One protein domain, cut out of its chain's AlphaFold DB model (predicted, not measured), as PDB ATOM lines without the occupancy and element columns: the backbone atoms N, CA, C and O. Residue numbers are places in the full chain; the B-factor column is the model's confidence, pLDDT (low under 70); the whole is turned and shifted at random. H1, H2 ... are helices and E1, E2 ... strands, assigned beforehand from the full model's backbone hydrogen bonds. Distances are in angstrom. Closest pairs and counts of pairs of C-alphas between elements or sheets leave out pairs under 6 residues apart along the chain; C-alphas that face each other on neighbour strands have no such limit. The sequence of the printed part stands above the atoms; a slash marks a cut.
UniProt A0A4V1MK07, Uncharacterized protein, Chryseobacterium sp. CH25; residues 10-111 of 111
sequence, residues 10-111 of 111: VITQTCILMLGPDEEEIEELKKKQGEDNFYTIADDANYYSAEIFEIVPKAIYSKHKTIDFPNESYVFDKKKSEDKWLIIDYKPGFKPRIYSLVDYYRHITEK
ATOM      1  N   VAL A  10     204.726 245.039 195.450       96.56
ATOM      2  CA  VAL A  10     204.959 244.686 196.855       96.56
ATOM      3  C   VAL A  10     206.348 244.069 196.967       96.56
ATOM      4  O   VAL A  10     206.665 243.129 196.238       96.56
ATOM      5  N   ILE A  11     207.169 244.569 197.890       97.06
ATOM      6  CA  ILE A  11     208.542 244.108 198.105       97.06
ATOM      7  C   ILE A  11     208.673 243.545 199.520       97.06
ATOM      8  O   ILE A  11     208.439 244.237 200.506       97.06
ATOM      9  N   THR A  12     209.068 242.276 199.619       96.69
ATOM     10  CA  THR A  12     209.192 241.552 200.899       96.69
ATOM     11  C   THR A  12     210.596 241.013 201.165       96.69
ATOM     12  O   THR A  12     210.846 240.442 202.226       96.69
ATOM     13  N   GLN A  13     211.515 241.172 200.213       97.12
ATOM     14  CA  GLN A  13     212.871 240.627 200.254       97.12
ATOM     15  C   GLN A  13     213.894 241.724 199.986       97.12
ATOM     16  O   GLN A  13     213.564 242.733 199.367       97.12
ATOM     17  N   THR A  14     215.137 241.504 200.425       97.69
ATOM     18  CA  THR A  14     216.244 242.434 200.187       97.69
ATOM     19  C   THR A  14     216.401 242.717 198.699       97.69
ATOM     20  O   THR A  14     216.559 241.784 197.910       97.69
ATOM     21  N   CYS A  15     216.404 243.989 198.319       97.12
ATOM     22  CA  CYS A  15     216.638 244.406 196.946       97.12
ATOM     23  C   CYS A  15     217.146 245.845 196.886       97.12
ATOM     24  O   CYS A  15     216.991 246.624 197.825       97.12
ATOM     25  N   ILE A  16     217.740 246.179 195.745       97.88
ATOM     26  CA  ILE A  16     218.113 247.542 195.388       97.88
ATOM     27  C   ILE A  16     217.296 247.882 194.147       97.88
ATOM     28  O   ILE A  16     217.453 247.239 193.106       97.88
ATOM     29  N   LEU A  17     216.381 248.837 194.274       97.75
ATOM     30  CA  LEU A  17     215.555 249.314 193.171       97.75
ATOM     31  C   LEU A  17     216.098 250.646 192.681       97.75
ATOM     32  O   LEU A  17     216.282 251.562 193.475       97.75
ATOM     33  N   MET A  18     216.288 250.764 191.375       97.88
ATOM     34  CA  MET A  18     216.550 252.030 190.711       97.88
ATOM     35  C   MET A  18     215.273 252.487 190.028       97.88
ATOM     36  O   MET A  18     214.798 251.858 189.084       97.88
ATOM     37  N   LEU A  19     214.693 253.565 190.539       97.56
ATOM     38  CA  LEU A  19     213.504 254.168 189.968       97.56
ATOM     39  C   LEU A  19     213.909 255.241 188.972       97.56
ATOM     40  O   LEU A  19     214.727 256.094 189.301       97.56
ATOM     41  N   GLY A  20     213.306 255.222 187.787       96.25
ATOM     42  CA  GLY A  20     213.366 256.322 186.824       96.25
ATOM     43  C   GLY A  20     211.975 256.890 186.538       96.25
ATOM     44  O   GLY A  20     210.972 256.257 186.900       96.25
ATOM     45  N   PRO A  21     211.878 258.095 185.950       96.25
ATOM     46  CA  PRO A  21     210.606 258.712 185.602       96.25
ATOM     47  C   PRO A  21     209.849 257.898 184.548       96.25
ATOM     48  O   PRO A  21     210.444 257.242 183.685       96.25
ATOM     49  N   ASP A  22     208.523 257.936 184.621       94.31
ATOM     50  CA  ASP A  22     207.677 257.509 183.510       94.31
ATOM     51  C   ASP A  22     207.403 258.653 182.521       94.31
ATOM     52  O   ASP A  22     207.930 259.752 182.665       94.31
ATOM     53  N   GLU A  23     206.630 258.382 181.470       94.62
ATOM     54  CA  GLU A  23     206.388 259.356 180.396       94.62
ATOM     55  C   GLU A  23     205.679 260.620 180.899       94.62
ATOM     56  O   GLU A  23     206.044 261.726 180.509       94.62
ATOM     57  N   GLU A  24     204.714 260.469 181.808       94.12
ATOM     58  CA  GLU A  24     204.014 261.597 182.429       94.12
ATOM     59  C   GLU A  24     204.984 262.441 183.269       94.12
ATOM     60  O   GLU A  24     205.049 263.659 183.103       94.12
ATOM     61  N   GLU A  25     205.800 261.795 184.108       95.12
ATOM     62  CA  GLU A  25     206.813 262.472 184.920       95.12
ATOM     63  C   GLU A  25     207.881 263.164 184.055       95.12
ATOM     64  O   GLU A  25     208.320 264.260 184.395       95.12
ATOM     65  N   ILE A  26     208.285 262.573 182.924       95.19
ATOM     66  CA  ILE A  26     209.218 263.190 181.965       95.19
ATOM     67  C   ILE A  26     208.637 264.489 181.407       95.19
ATOM     68  O   ILE A  26     209.314 265.519 181.408       95.19
ATOM     69  N   GLU A  27     207.387 264.466 180.950       95.75
ATOM     70  CA  GLU A  27     206.739 265.648 180.382       95.75
ATOM     71  C   GLU A  27     206.542 266.754 181.429       95.75
ATOM     72  O   GLU A  27     206.733 267.938 181.137       95.75
ATOM     73  N   GLU A  28     206.214 266.392 182.671       94.00
ATOM     74  CA  GLU A  28     206.159 267.340 183.788       94.00
ATOM     75  C   GLU A  28     207.529 267.957 184.094       94.00
ATOM     76  O   GLU A  28     207.632 269.172 184.289       94.00
ATOM     77  N   LEU A  29     208.591 267.147 184.103       93.81
ATOM     78  CA  LEU A  29     209.954 267.619 184.342       93.81
ATOM     79  C   LEU A  29     210.420 268.577 183.245       93.81
ATOM     80  O   LEU A  29     210.920 269.652 183.573       93.81
ATOM     81  N   LYS A  30     210.201 268.243 181.966       95.69
ATOM     82  CA  LYS A  30     210.520 269.127 180.833       95.69
ATOM     83  C   LYS A  30     209.810 270.472 180.949       95.69
ATOM     84  O   LYS A  30     210.437 271.517 180.792       95.69
ATOM     85  N   LYS A  31     208.516 270.464 181.292       95.44
ATOM     86  CA  LYS A  31     207.731 271.694 181.497       95.44
ATOM     87  C   LYS A  31     208.237 272.523 182.675       95.44
ATOM     88  O   LYS A  31     208.232 273.747 182.595       95.44
ATOM     89  N   LYS A  32     208.643 271.874 183.771       93.50
ATOM     90  CA  LYS A  32     209.092 272.551 184.996       93.50
ATOM     91  C   LYS A  32     210.508 273.118 184.877       93.50
ATOM     92  O   LYS A  32     210.757 274.208 185.377       93.50
ATOM     93  N   GLN A  33     211.425 272.367 184.273       91.69
ATOM     94  CA  GLN A  33     212.861 272.661 184.277       91.69
ATOM     95  C   GLN A  33     213.351 273.327 182.987       91.69
ATOM     96  O   GLN A  33     214.440 273.895 182.979       91.69
ATOM     97  N   GLY A  34     212.560 273.266 181.913       95.25
ATOM     98  CA  GLY A  34     213.018 273.562 180.561       95.25
ATOM     99  C   GLY A  34     213.653 272.331 179.914       95.25
ATOM    100  O   GLY A  34     214.262 271.497 180.584       95.25
ATOM    101  N   GLU A  35     213.490 272.209 178.600       94.31
ATOM    102  CA  GLU A  35     213.886 271.010 177.857       94.31
ATOM    103  C   GLU A  35     215.410 270.778 177.862       94.31
ATOM    104  O   GLU A  35     215.852 269.671 178.163       94.31
ATOM    105  N   ASP A  36     216.218 271.822 177.656       94.31
ATOM    106  CA  ASP A  36     217.688 271.716 177.682       94.31
ATOM    107  C   ASP A  36     218.220 271.275 179.057       94.31
ATOM    108  O   ASP A  36     219.099 270.416 179.173       94.31
ATOM    109  N   ASN A  37     217.650 271.838 180.127       95.00
ATOM    110  CA  ASN A  37     218.021 271.482 181.494       95.00
ATOM    111  C   ASN A  37     217.574 270.052 181.833       95.00
ATOM    112  O   ASN A  37     218.306 269.309 182.482       95.00
ATOM    113  N   PHE A  38     216.397 269.637 181.350       95.19
ATOM    114  CA  PHE A  38     215.931 268.260 181.494       95.19
ATOM    115  C   PHE A  38     216.920 267.261 180.885       95.19
ATOM    116  O   PHE A  38     217.250 266.283 181.552       95.19
ATOM    117  N   TYR A  39     217.412 267.498 179.665       95.69
ATOM    118  CA  TYR A  39     218.362 266.574 179.037       95.69
ATOM    119  C   TYR A  39     219.711 266.542 179.757       95.69
ATOM    120  O   TYR A  39     220.276 265.466 179.904       95.69
ATOM    121  N   THR A  40     220.172 267.672 180.304       96.25
ATOM    122  CA  THR A  40     221.383 267.697 181.143       96.25
ATOM    123  C   THR A  40     221.215 266.816 182.389       96.25
ATOM    124  O   THR A  40     222.051 265.962 182.672       96.25
ATOM    125  N   ILE A  41     220.090 266.957 183.100       94.44
ATOM    126  CA  ILE A  41     219.775 266.137 184.283       94.44
ATOM    127  C   ILE A  41     219.616 264.656 183.906       94.44
ATOM    128  O   ILE A  41     220.039 263.776 184.655       94.44
ATOM    129  N   ALA A  42     218.991 264.365 182.763       96.25
ATOM    130  CA  ALA A  42     218.803 263.001 182.284       96.25
ATOM    131  C   ALA A  42     220.139 262.333 181.926       96.25
ATOM    132  O   ALA A  42     220.317 261.155 182.231       96.25
ATOM    133  N   ASP A  43     221.079 263.070 181.334       97.44
ATOM    134  CA  ASP A  43     222.423 262.573 181.031       97.44
ATOM    135  C   ASP A  43     223.205 262.258 182.308       97.44
ATOM    136  O   ASP A  43     223.742 261.155 182.428       97.44
ATOM    137  N   ASP A  44     223.178 263.149 183.304       96.69
ATOM    138  CA  ASP A  44     223.770 262.877 184.619       96.69
ATOM    139  C   ASP A  44     223.133 261.635 185.258       96.69
ATOM    140  O   ASP A  44     223.826 260.737 185.743       96.69
ATOM    141  N   ALA A  45     221.802 261.533 185.222       97.00
ATOM    142  CA  ALA A  45     221.095 260.380 185.759       97.00
ATOM    143  C   ALA A  45     221.481 259.078 185.041       97.00
ATOM    144  O   ALA A  45     221.678 258.053 185.697       97.00
ATOM    145  N   ASN A  46     221.628 259.103 183.716       97.12
ATOM    146  CA  ASN A  46     222.066 257.951 182.933       97.12
ATOM    147  C   ASN A  46     223.506 257.553 183.269       97.12
ATOM    148  O   ASN A  46     223.771 256.362 183.439       97.12
ATOM    149  N   TYR A  47     224.405 258.530 183.419       97.81
ATOM    150  CA  TYR A  47     225.790 258.300 183.822       97.81
ATOM    151  C   TYR A  47     225.860 257.589 185.179       97.81
ATOM    152  O   TYR A  47     226.368 256.472 185.263       97.81
ATOM    153  N   TYR A  48     225.264 258.165 186.228       97.69
ATOM    154  CA  TYR A  48     225.287 257.540 187.555       97.69
ATOM    155  C   TYR A  48     224.549 256.201 187.586       97.69
ATOM    156  O   TYR A  48     224.961 255.291 188.300       97.69
ATOM    157  N   SER A  49     223.474 256.053 186.810       97.19
ATOM    158  CA  SER A  49     222.776 254.771 186.703       97.19
ATOM    159  C   SER A  49     223.694 253.686 186.144       97.19
ATOM    160  O   SER A  49     223.755 252.599 186.716       97.19
ATOM    161  N   ALA A  50     224.432 253.979 185.068       97.25
ATOM    162  CA  ALA A  50     225.389 253.049 184.474       97.25
ATOM    163  C   ALA A  50     226.488 252.661 185.473       97.25
ATOM    164  O   ALA A  50     226.679 251.475 185.732       97.25
ATOM    165  N   GLU A  51     227.116 253.648 186.114       97.75
ATOM    166  CA  GLU A  51     228.147 253.430 187.136       97.75
ATOM    167  C   GLU A  51     227.635 252.565 188.307       97.75
ATOM    168  O   GLU A  51     228.290 251.620 188.751       97.75
ATOM    169  N   ILE A  52     226.419 252.837 188.793       97.44
ATOM    170  CA  ILE A  52     225.790 252.038 189.852       97.44
ATOM    171  C   ILE A  52     225.527 250.607 189.377       97.44
ATOM    172  O   ILE A  52     225.747 249.676 190.153       97.44
ATOM    173  N   PHE A  53     225.064 250.398 188.141       96.75
ATOM    174  CA  PHE A  53     224.820 249.055 187.606       96.75
ATOM    175  C   PHE A  53     226.104 248.249 187.408       96.75
ATOM    176  O   PHE A  53     226.070 247.030 187.584       96.75
ATOM    177  N   GLU A  54     227.231 248.891 187.099       96.94
ATOM    178  CA  GLU A  54     228.524 248.204 187.031       96.94
ATOM    179  C   GLU A  54     228.959 247.671 188.403       96.94
ATOM    180  O   GLU A  54     229.404 246.527 188.520       96.94
ATOM    181  N   ILE A  55     228.775 248.464 189.463       96.38
ATOM    182  CA  ILE A  55     229.159 248.087 190.835       96.38
ATOM    183  C   ILE A  55     228.123 247.142 191.469       96.38
ATOM    184  O   ILE A  55     228.464 246.220 192.216       96.38
ATOM    185  N   VAL A  56     226.840 247.365 191.178       95.56
ATOM    186  CA  VAL A  56     225.687 246.654 191.744       95.56
ATOM    187  C   VAL A  56     224.846 246.047 190.612       95.56
ATOM    188  O   VAL A  56     223.696 246.439 190.396       95.56
ATOM    189  N   PRO A  57     225.343 245.004 189.924       93.00
ATOM    190  CA  PRO A  57     224.661 244.417 188.764       93.00
ATOM    191  C   PRO A  57     223.337 243.720 189.107       93.00
ATOM    192  O   PRO A  57     222.582 243.334 188.220       93.00
ATOM    193  N   LYS A  58     223.046 243.529 190.402       94.31
ATOM    194  CA  LYS A  58     221.778 242.973 190.897       94.31
ATOM    195  C   LYS A  58     220.704 244.032 191.161       94.31
ATOM    196  O   LYS A  58     219.607 243.660 191.576       94.31
ATOM    197  N   ALA A  59     221.013 245.319 190.996       96.31
ATOM    198  CA  ALA A  59     220.002 246.362 191.086       96.31
ATOM    199  C   ALA A  59     218.918 246.137 190.016       96.31
ATOM    200  O   ALA A  59     219.182 245.588 188.947       96.31
ATOM    201  N   ILE A  60     217.684 246.535 190.313       96.69
ATOM    202  CA  ILE A  60     216.540 246.349 189.416       96.69
ATOM    203  C   ILE A  60     216.047 247.724 188.987       96.69
ATOM    204  O   ILE A  60     215.591 248.504 189.824       96.69
ATOM    205  N   TYR A  61     216.095 248.009 187.686       95.75
ATOM    206  CA  TYR A  61     215.454 249.203 187.145       95.75
ATOM    207  C   TYR A  61     213.932 249.041 187.133       95.75
ATOM    208  O   TYR A  61     213.410 248.010 186.699       95.75
ATOM    209  N   SER A  62     213.207 250.064 187.574       93.88
ATOM    210  CA  SER A  62     211.750 250.086 187.529       93.88
ATOM    211  C   SER A  62     211.188 251.499 187.363       93.88
ATOM    212  O   SER A  62     211.836 252.499 187.658       93.88
ATOM    213  N   LYS A  63     209.938 251.576 186.904       94.19
ATOM    214  CA  LYS A  63     209.134 252.805 186.829       94.19
ATOM    215  C   LYS A  63     207.983 252.813 187.847       94.19
ATOM    216  O   LYS A  63     207.041 253.585 187.699       94.19
ATOM    217  N   HIS A  64     208.005 251.927 188.849       94.31
ATOM    218  CA  HIS A  64     206.968 251.893 189.887       94.31
ATOM    219  C   HIS A  64     206.883 253.235 190.629       94.31
ATOM    220  O   HIS A  64     207.899 253.797 191.040       94.31
ATOM    221  N   LYS A  65     205.658 253.723 190.828       93.88
ATOM    222  CA  LYS A  65     205.354 254.960 191.553       93.88
ATOM    223  C   LYS A  65     205.011 254.674 193.010       93.88
ATOM    224  O   LYS A  65     205.434 255.417 193.888       93.88
ATOM    225  N   THR A  66     204.268 253.602 193.277       95.94
ATOM    226  CA  THR A  66     203.866 253.209 194.634       95.94
ATOM    227  C   THR A  66     204.376 251.812 194.954       95.94
ATOM    228  O   THR A  66     204.065 250.860 194.240       95.94
ATOM    229  N   ILE A  67     205.132 251.676 196.043       96.81
ATOM    230  CA  ILE A  67     205.752 250.409 196.446       96.81
ATOM    231  C   ILE A  67     205.393 250.122 197.898       96.81
ATOM    232  O   ILE A  67     205.667 250.937 198.779       96.81
ATOM    233  N   ASP A  68     204.777 248.968 198.142       97.31
ATOM    234  CA  ASP A  68     204.434 248.514 199.490       97.31
ATOM    235  C   ASP A  68     205.554 247.636 200.064       97.31
ATOM    236  O   ASP A  68     205.962 246.648 199.448       97.31
ATOM    237  N   PHE A  69     206.029 247.998 201.253       97.25
ATOM    238  CA  PHE A  69     206.989 247.260 202.070       97.25
ATOM    239  C   PHE A  69     206.265 246.795 203.346       97.25
ATOM    240  O   PHE A  69     206.335 247.450 204.397       97.25
ATOM    241  N   PRO A  70     205.510 245.683 203.272       96.00
ATOM    242  CA  PRO A  70     204.601 245.282 204.341       96.00
ATOM    243  C   PRO A  70     205.331 244.847 205.615       96.00
ATOM    244  O   PRO A  70     204.788 245.030 206.705       96.00
ATOM    245  N   ASN A  71     206.563 244.332 205.510       96.00
ATOM    246  CA  ASN A  71     207.361 243.922 206.674       96.00
ATOM    247  C   ASN A  71     207.682 245.112 207.605       96.00
ATOM    248  O   ASN A  71     207.908 244.926 208.797       96.00
ATOM    249  N   GLU A  72     207.663 246.336 207.074       96.62
ATOM    250  CA  GLU A  72     207.981 247.580 207.780       96.62
ATOM    251  C   GLU A  72     206.754 248.480 207.944       96.62
ATOM    252  O   GLU A  72     206.877 249.599 208.446       96.62
ATOM    253  N   SER A  73     205.572 248.018 207.516       95.38
ATOM    254  CA  SER A  73     204.352 248.834 207.450       95.38
ATOM    255  C   SER A  73     204.590 250.174 206.737       95.38
ATOM    256  O   SER A  73     204.108 251.223 207.173       95.38
ATOM    257  N   TYR A  74     205.373 250.147 205.655       95.38
ATOM    258  CA  TYR A  74     205.804 251.338 204.937       95.38
ATOM    259  C   TYR A  74     205.377 251.286 203.474       95.38
ATOM    260  O   TYR A  74     205.645 250.319 202.774       95.38
ATOM    261  N   VAL A  75     204.767 252.369 202.995       96.12
ATOM    262  CA  VAL A  75     204.434 252.543 201.580       96.12
ATOM    263  C   VAL A  75     205.240 253.714 201.045       96.12
ATOM    264  O   VAL A  75     205.089 254.850 201.508       96.12
ATOM    265  N   PHE A  76     206.097 253.430 200.071       96.19
ATOM    266  CA  PHE A  76     206.765 254.453 199.285       96.19
ATOM    267  C   PHE A  76     205.804 254.995 198.226       96.19
ATOM    268  O   PHE A  76     205.121 254.228 197.548       96.19
ATOM    269  N   ASP A  77     205.779 256.317 198.079       95.44
ATOM    270  CA  ASP A  77     205.008 257.031 197.064       95.44
ATOM    271  C   ASP A  77     205.920 258.059 196.388       95.44
ATOM    272  O   ASP A  77     206.252 259.105 196.955       95.44
ATOM    273  N   LYS A  78     206.321 257.745 195.156       94.31
ATOM    274  CA  LYS A  78     207.229 258.542 194.330       94.31
ATOM    275  C   LYS A  78     206.692 259.942 194.045       94.31
ATOM    276  O   LYS A  78     207.478 260.871 193.865       94.31
ATOM    277  N   LYS A  79     205.369 260.148 194.066       90.88
ATOM    278  CA  LYS A  79     204.775 261.481 193.860       90.88
ATOM    279  C   LYS A  79     205.187 262.473 194.945       90.88
ATOM    280  O   LYS A  79     205.237 263.668 194.679       90.88
ATOM    281  N   LYS A  80     205.513 261.981 196.145       90.81
ATOM    282  CA  LYS A  80     205.985 262.795 197.275       90.81
ATOM    283  C   LYS A  80     207.479 263.118 197.212       90.81
ATOM    284  O   LYS A  80     207.954 263.869 198.055       90.81
ATOM    285  N   SER A  81     208.209 262.534 196.262       88.81
ATOM    286  CA  SER A  81     209.638 262.781 196.067       88.81
ATOM    287  C   SER A  81     209.846 263.874 195.020       88.81
ATOM    288  O   SER A  81     209.175 263.874 193.979       88.81
ATOM    289  N   GLU A  82     210.766 264.799 195.294       85.44
ATOM    290  CA  GLU A  82     211.163 265.840 194.339       85.44
ATOM    291  C   GLU A  82     211.945 265.231 193.171       85.44
ATOM    292  O   GLU A  82     211.613 265.487 192.011       85.44
ATOM    293  N   ASP A  83     212.892 264.343 193.479       88.00
ATOM    294  CA  ASP A  83     213.651 263.585 192.491       88.00
ATOM    295  C   ASP A  83     212.819 262.456 191.886       88.00
ATOM    296  O   ASP A  83     212.067 261.751 192.570       88.00
ATOM    297  N   LYS A  84     212.972 262.263 190.571       93.62
ATOM    298  CA  LYS A  84     212.315 261.170 189.834       93.62
ATOM    299  C   LYS A  84     213.256 260.029 189.465       93.62
ATOM    300  O   LYS A  84     212.759 258.960 189.101       93.62
ATOM    301  N   TRP A  85     214.561 260.246 189.621       96.56
ATOM    302  CA  TRP A  85     215.584 259.207 189.626       96.56
ATOM    303  C   TRP A  85     216.049 258.958 191.055       96.56
ATOM    304  O   TRP A  85     216.582 259.858 191.699       96.56
ATOM    305  N   LEU A  86     215.805 257.755 191.567       97.00
ATOM    306  CA  LEU A  86     216.011 257.419 192.976       97.00
ATOM    307  C   LEU A  86     216.527 255.991 193.118       97.00
ATOM    308  O   LEU A  86     216.176 255.120 192.323       97.00
ATOM    309  N   ILE A  87     217.270 255.733 194.189       98.00
ATOM    310  CA  ILE A  87     217.591 254.377 194.637       98.00
ATOM    311  C   ILE A  87     216.812 254.077 195.907       98.00
ATOM    312  O   ILE A  87     216.814 254.874 196.844       98.00
ATOM    313  N   ILE A  88     216.186 252.906 195.951       97.94
ATOM    314  CA  ILE A  88     215.666 252.316 197.178       97.94
ATOM    315  C   ILE A  88     216.535 251.112 197.523       97.94
ATOM    316  O   ILE A  88     216.478 250.093 196.837       97.94
ATOM    317  N   ASP A  89     217.311 251.226 198.596       97.69
ATOM    318  CA  ASP A  89     218.043 250.114 199.201       97.69
ATOM    319  C   ASP A  89     217.214 249.558 200.357       97.69
ATOM    320  O   ASP A  89     216.939 250.241 201.356       97.69
ATOM    321  N   TYR A  90     216.751 248.325 200.189       98.06
ATOM    322  CA  TYR A  90     215.839 247.685 201.112       98.06
ATOM    323  C   TYR A  90     216.400 246.369 201.637       98.06
ATOM    324  O   TYR A  90     216.836 245.499 200.885       98.06
ATOM    325  N   LYS A  91     216.292 246.199 202.957       97.38
ATOM    326  CA  LYS A  91     216.577 244.966 203.683       97.38
ATOM    327  C   LYS A  91     215.467 244.745 204.718       97.38
ATOM    328  O   LYS A  91     215.273 245.634 205.547       97.38
ATOM    329  N   PRO A  92     214.798 243.576 204.734       96.69
ATOM    330  CA  PRO A  92     213.748 243.289 205.702       96.69
ATOM    331  C   PRO A  92     214.191 243.524 207.146       96.69
ATOM    332  O   PRO A  92     215.303 243.157 207.538       96.69
ATOM    333  N   GLY A  93     213.308 244.142 207.928       96.25
ATOM    334  CA  GLY A  93     213.577 244.570 209.301       96.25
ATOM    335  C   GLY A  93     214.138 245.991 209.412       96.25
ATOM    336  O   GLY A  93     214.276 246.501 210.522       96.25
ATOM    337  N   PHE A  94     214.421 246.656 208.287       96.75
ATOM    338  CA  PHE A  94     214.808 248.062 208.238       96.75
ATOM    339  C   PHE A  94     213.910 248.814 207.264       96.75
ATOM    340  O   PHE A  94     213.662 248.358 206.148       96.75
ATOM    341  N   LYS A  95     213.465 250.011 207.664       96.12
ATOM    342  CA  LYS A  95     212.754 250.915 206.756       96.12
ATOM    343  C   LYS A  95     213.614 251.163 205.500       96.12
ATOM    344  O   LYS A  95     214.812 251.415 205.672       96.12
ATOM    345  N   PRO A  96     213.037 251.122 204.281       97.12
ATOM    346  CA  PRO A  96     213.796 251.343 203.055       97.12
ATOM    347  C   PRO A  96     214.554 252.668 203.094       97.12
ATOM    348  O   PRO A  96     214.003 253.694 203.509       97.12
ATOM    349  N   ARG A  97     215.816 252.639 202.663       97.25
ATOM    350  CA  ARG A  97     216.634 253.842 202.517       97.25
ATOM    351  C   ARG A  97     216.492 254.359 201.099       97.25
ATOM    352  O   ARG A  97     216.586 253.587 200.152       97.25
ATOM    353  N   ILE A  98     216.244 255.655 200.984       97.19
ATOM    354  CA  ILE A  98     216.010 256.327 199.711       97.19
ATOM    355  C   ILE A  98     217.178 257.276 199.482       97.19
ATOM    356  O   ILE A  98     217.512 258.052 200.378       97.19
ATOM    357  N   TYR A  99     217.777 257.203 198.303       97.12
ATOM    358  CA  TYR A  99     218.914 258.022 197.907       97.12
ATOM    359  C   TYR A  99     218.654 258.669 196.548       97.12
ATOM    360  O   TYR A  99     217.972 258.085 195.699       97.12
ATOM    361  N   SER A 100     219.268 259.829 196.316       96.50
ATOM    362  CA  SER A 100     219.555 260.275 194.953       96.50
ATOM    363  C   SER A 100     220.574 259.323 194.302       96.50
ATOM    364  O   SER A 100     221.264 258.564 194.993       96.50
ATOM    365  N   LEU A 101     220.701 259.356 192.973       96.81
ATOM    366  CA  LEU A 101     221.725 258.562 192.283       96.81
ATOM    367  C   LEU A 101     223.143 258.934 192.751       96.81
ATOM    368  O   LEU A 101     223.956 258.050 193.010       96.81
ATOM    369  N   VAL A 102     223.416 260.229 192.935       96.00
ATOM    370  CA  VAL A 102     224.732 260.732 193.364       96.00
ATOM    371  C   VAL A 102     225.074 260.258 194.775       96.00
ATOM    372  O   VAL A 102     226.173 259.756 195.009       96.00
ATOM    373  N   ASP A 103     224.132 260.376 195.715       96.75
ATOM    374  CA  ASP A 103     224.362 259.968 197.104       96.75
ATOM    375  C   ASP A 103     224.574 258.462 197.214       96.75
ATOM    376  O   ASP A 103     225.433 258.009 197.971       96.75
ATOM    377  N   TYR A 104     223.819 257.676 196.440       97.31
ATOM    378  CA  TYR A 104     224.002 256.232 196.421       97.31
ATOM    379  C   TYR A 104     225.343 255.835 195.801       97.31
ATOM    380  O   TYR A 104     226.033 254.980 196.351       97.31
ATOM    381  N   TYR A 105     225.744 256.478 194.699       97.00
ATOM    382  CA  TYR A 105     227.047 256.246 194.084       97.00
ATOM    383  C   TYR A 105     228.192 256.535 195.065       97.00
ATOM    384  O   TYR A 105     229.062 255.686 195.257       97.00
ATOM    385  N   ARG A 106     228.154 257.672 195.771       96.62
ATOM    386  CA  ARG A 106     229.124 257.976 196.839       96.62
ATOM    387  C   ARG A 106     229.088 256.940 197.958       96.62
ATOM    388  O   ARG A 106     230.130 256.437 198.358       96.62
ATOM    389  N   HIS A 107     227.895 256.550 198.411       95.62
ATOM    390  CA  HIS A 107     227.724 255.542 199.461       95.62
ATOM    391  C   HIS A 107     228.418 254.206 199.139       95.62
ATOM    392  O   HIS A 107     228.943 253.556 200.047       95.62
ATOM    393  N   ILE A 108     228.428 253.789 197.869       94.81
ATOM    394  CA  ILE A 108     229.028 252.513 197.451       94.81
ATOM    395  C   ILE A 108     230.501 252.623 197.028       94.81
ATOM    396  O   ILE A 108     231.181 251.594 197.009       94.81
ATOM    397  N   THR A 109     231.002 253.826 196.724       94.50
ATOM    398  CA  THR A 109     232.380 254.063 196.249       94.50
ATOM    399  C   THR A 109     233.322 254.625 197.317       94.50
ATOM    400  O   THR A 109     234.495 254.264 197.332       94.50
ATOM    401  N   GLU A 110     232.829 255.444 198.245       88.62
ATOM    402  CA  GLU A 110     233.636 256.193 199.226       88.62
ATOM    403  C   GLU A 110     233.662 255.536 200.623       88.62
ATOM    404  O   GLU A 110     233.577 256.222 201.640       88.62
ATOM    405  N   LYS A 111     233.740 254.201 200.690       57.56
ATOM    406  CA  LYS A 111     233.730 253.445 201.962       57.56
ATOM    407  C   LYS A 111     234.774 253.887 202.987       57.56
ATOM    408  O   LYS A 111     235.961 254.013 202.613       57.56
TER     409      LYS A 111
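This is residues 10 to 111 of the 111 residues of an uncharacterized protein of Chryseobacterium sp. CH25 (UniProt A0A4V1MK07). A twisted sheet of four short strands, E2, E1, E5 and E6, has helices H2 and H3 packed on one face, while the small hairpin of E3 and E4 lies over the other face across a gap. The long helix H2 runs on past the end of the sheet, where H1 meets it at a V-shaped corner. The printed part has 102 residues with three named helices and six named strands, in the order E1 H1 H2 E2 E3 E4 E5 E6 H3, and its class is mixed, helices and strands. The larger sheet, E2 E1 E5 E6, is mixed, and E3 and E4 are antiparallel. The whole is compact, with a radius of gyration of the C-alphas of 13.9 A and spans of 42 by 29 by 17 A.

E1, residues 15 to 19, is an inner strand; H1, residues 23 to 33, is not on the sheet. H2, residues 35 to 55, touches H1 only at the corner, and only just, with 3 pairs of C-alphas within 8 A, the closest Lys 30 and Phe 38 at 5.5 A; the tilt is steep, 57 degrees. E2, residues 60 to 62, is parallel to E1, with N 60 and O 16 within hydrogen-bond range at 2.9 A. E1, H1 H2 and E2 make a strand-helix-strand unit, two parallel neighbour strands with helices between, and its crossover is right-handed. E3, residues 66 to 69, and E4, residues 74 to 77, form a hairpin, with N 69 and O 74 at 2.8 A. E5, residues 86 to 90, is antiparallel to E1, with N 17 and O 88 at 2.9 A. E6, residues 97 to 99, forms a hairpin with E5, with N 87 and O 99 at 2.9 A; both E3 and E4 are apart from E1, E2, E5 and E6. H3, residues 101 to 109, touches H2 at a shallow tilt of 24 degrees, the same way, the closest C-alphas being those of Tyr 48 and Leu 101 at 6.0 A. H2 and H3 are on the same face of the sheet, giving two layers, helices on one face of a sheet; H3 stands up from it by 44 degrees. In H1, H2 and H3 every O i to N i+4 pair is within hydrogen-bond range.

E1 begins at C-alpha 15 (216.638, 244.406, 196.946) and is 12.4 A long. H1 measures 15.3 A, H2 30.4 A and E5 12.7 A. H2 ends at C-alpha 55 (229.159, 248.087, 190.835). E2 is 6.4 A, E3 10.0 A, E4 9.7 A and E6 6.6 A long. H3, 12.2 A, ends at C-alpha 109 (232.380, 254.063, 196.249).

The two C-alphas farthest apart are those of Asp 36 and Gly 93, 41.9 A. The printed part has no cut and no long link. The mean pLDDT of the printed part is 95.3, and residue 111, the chain's last, is under 70.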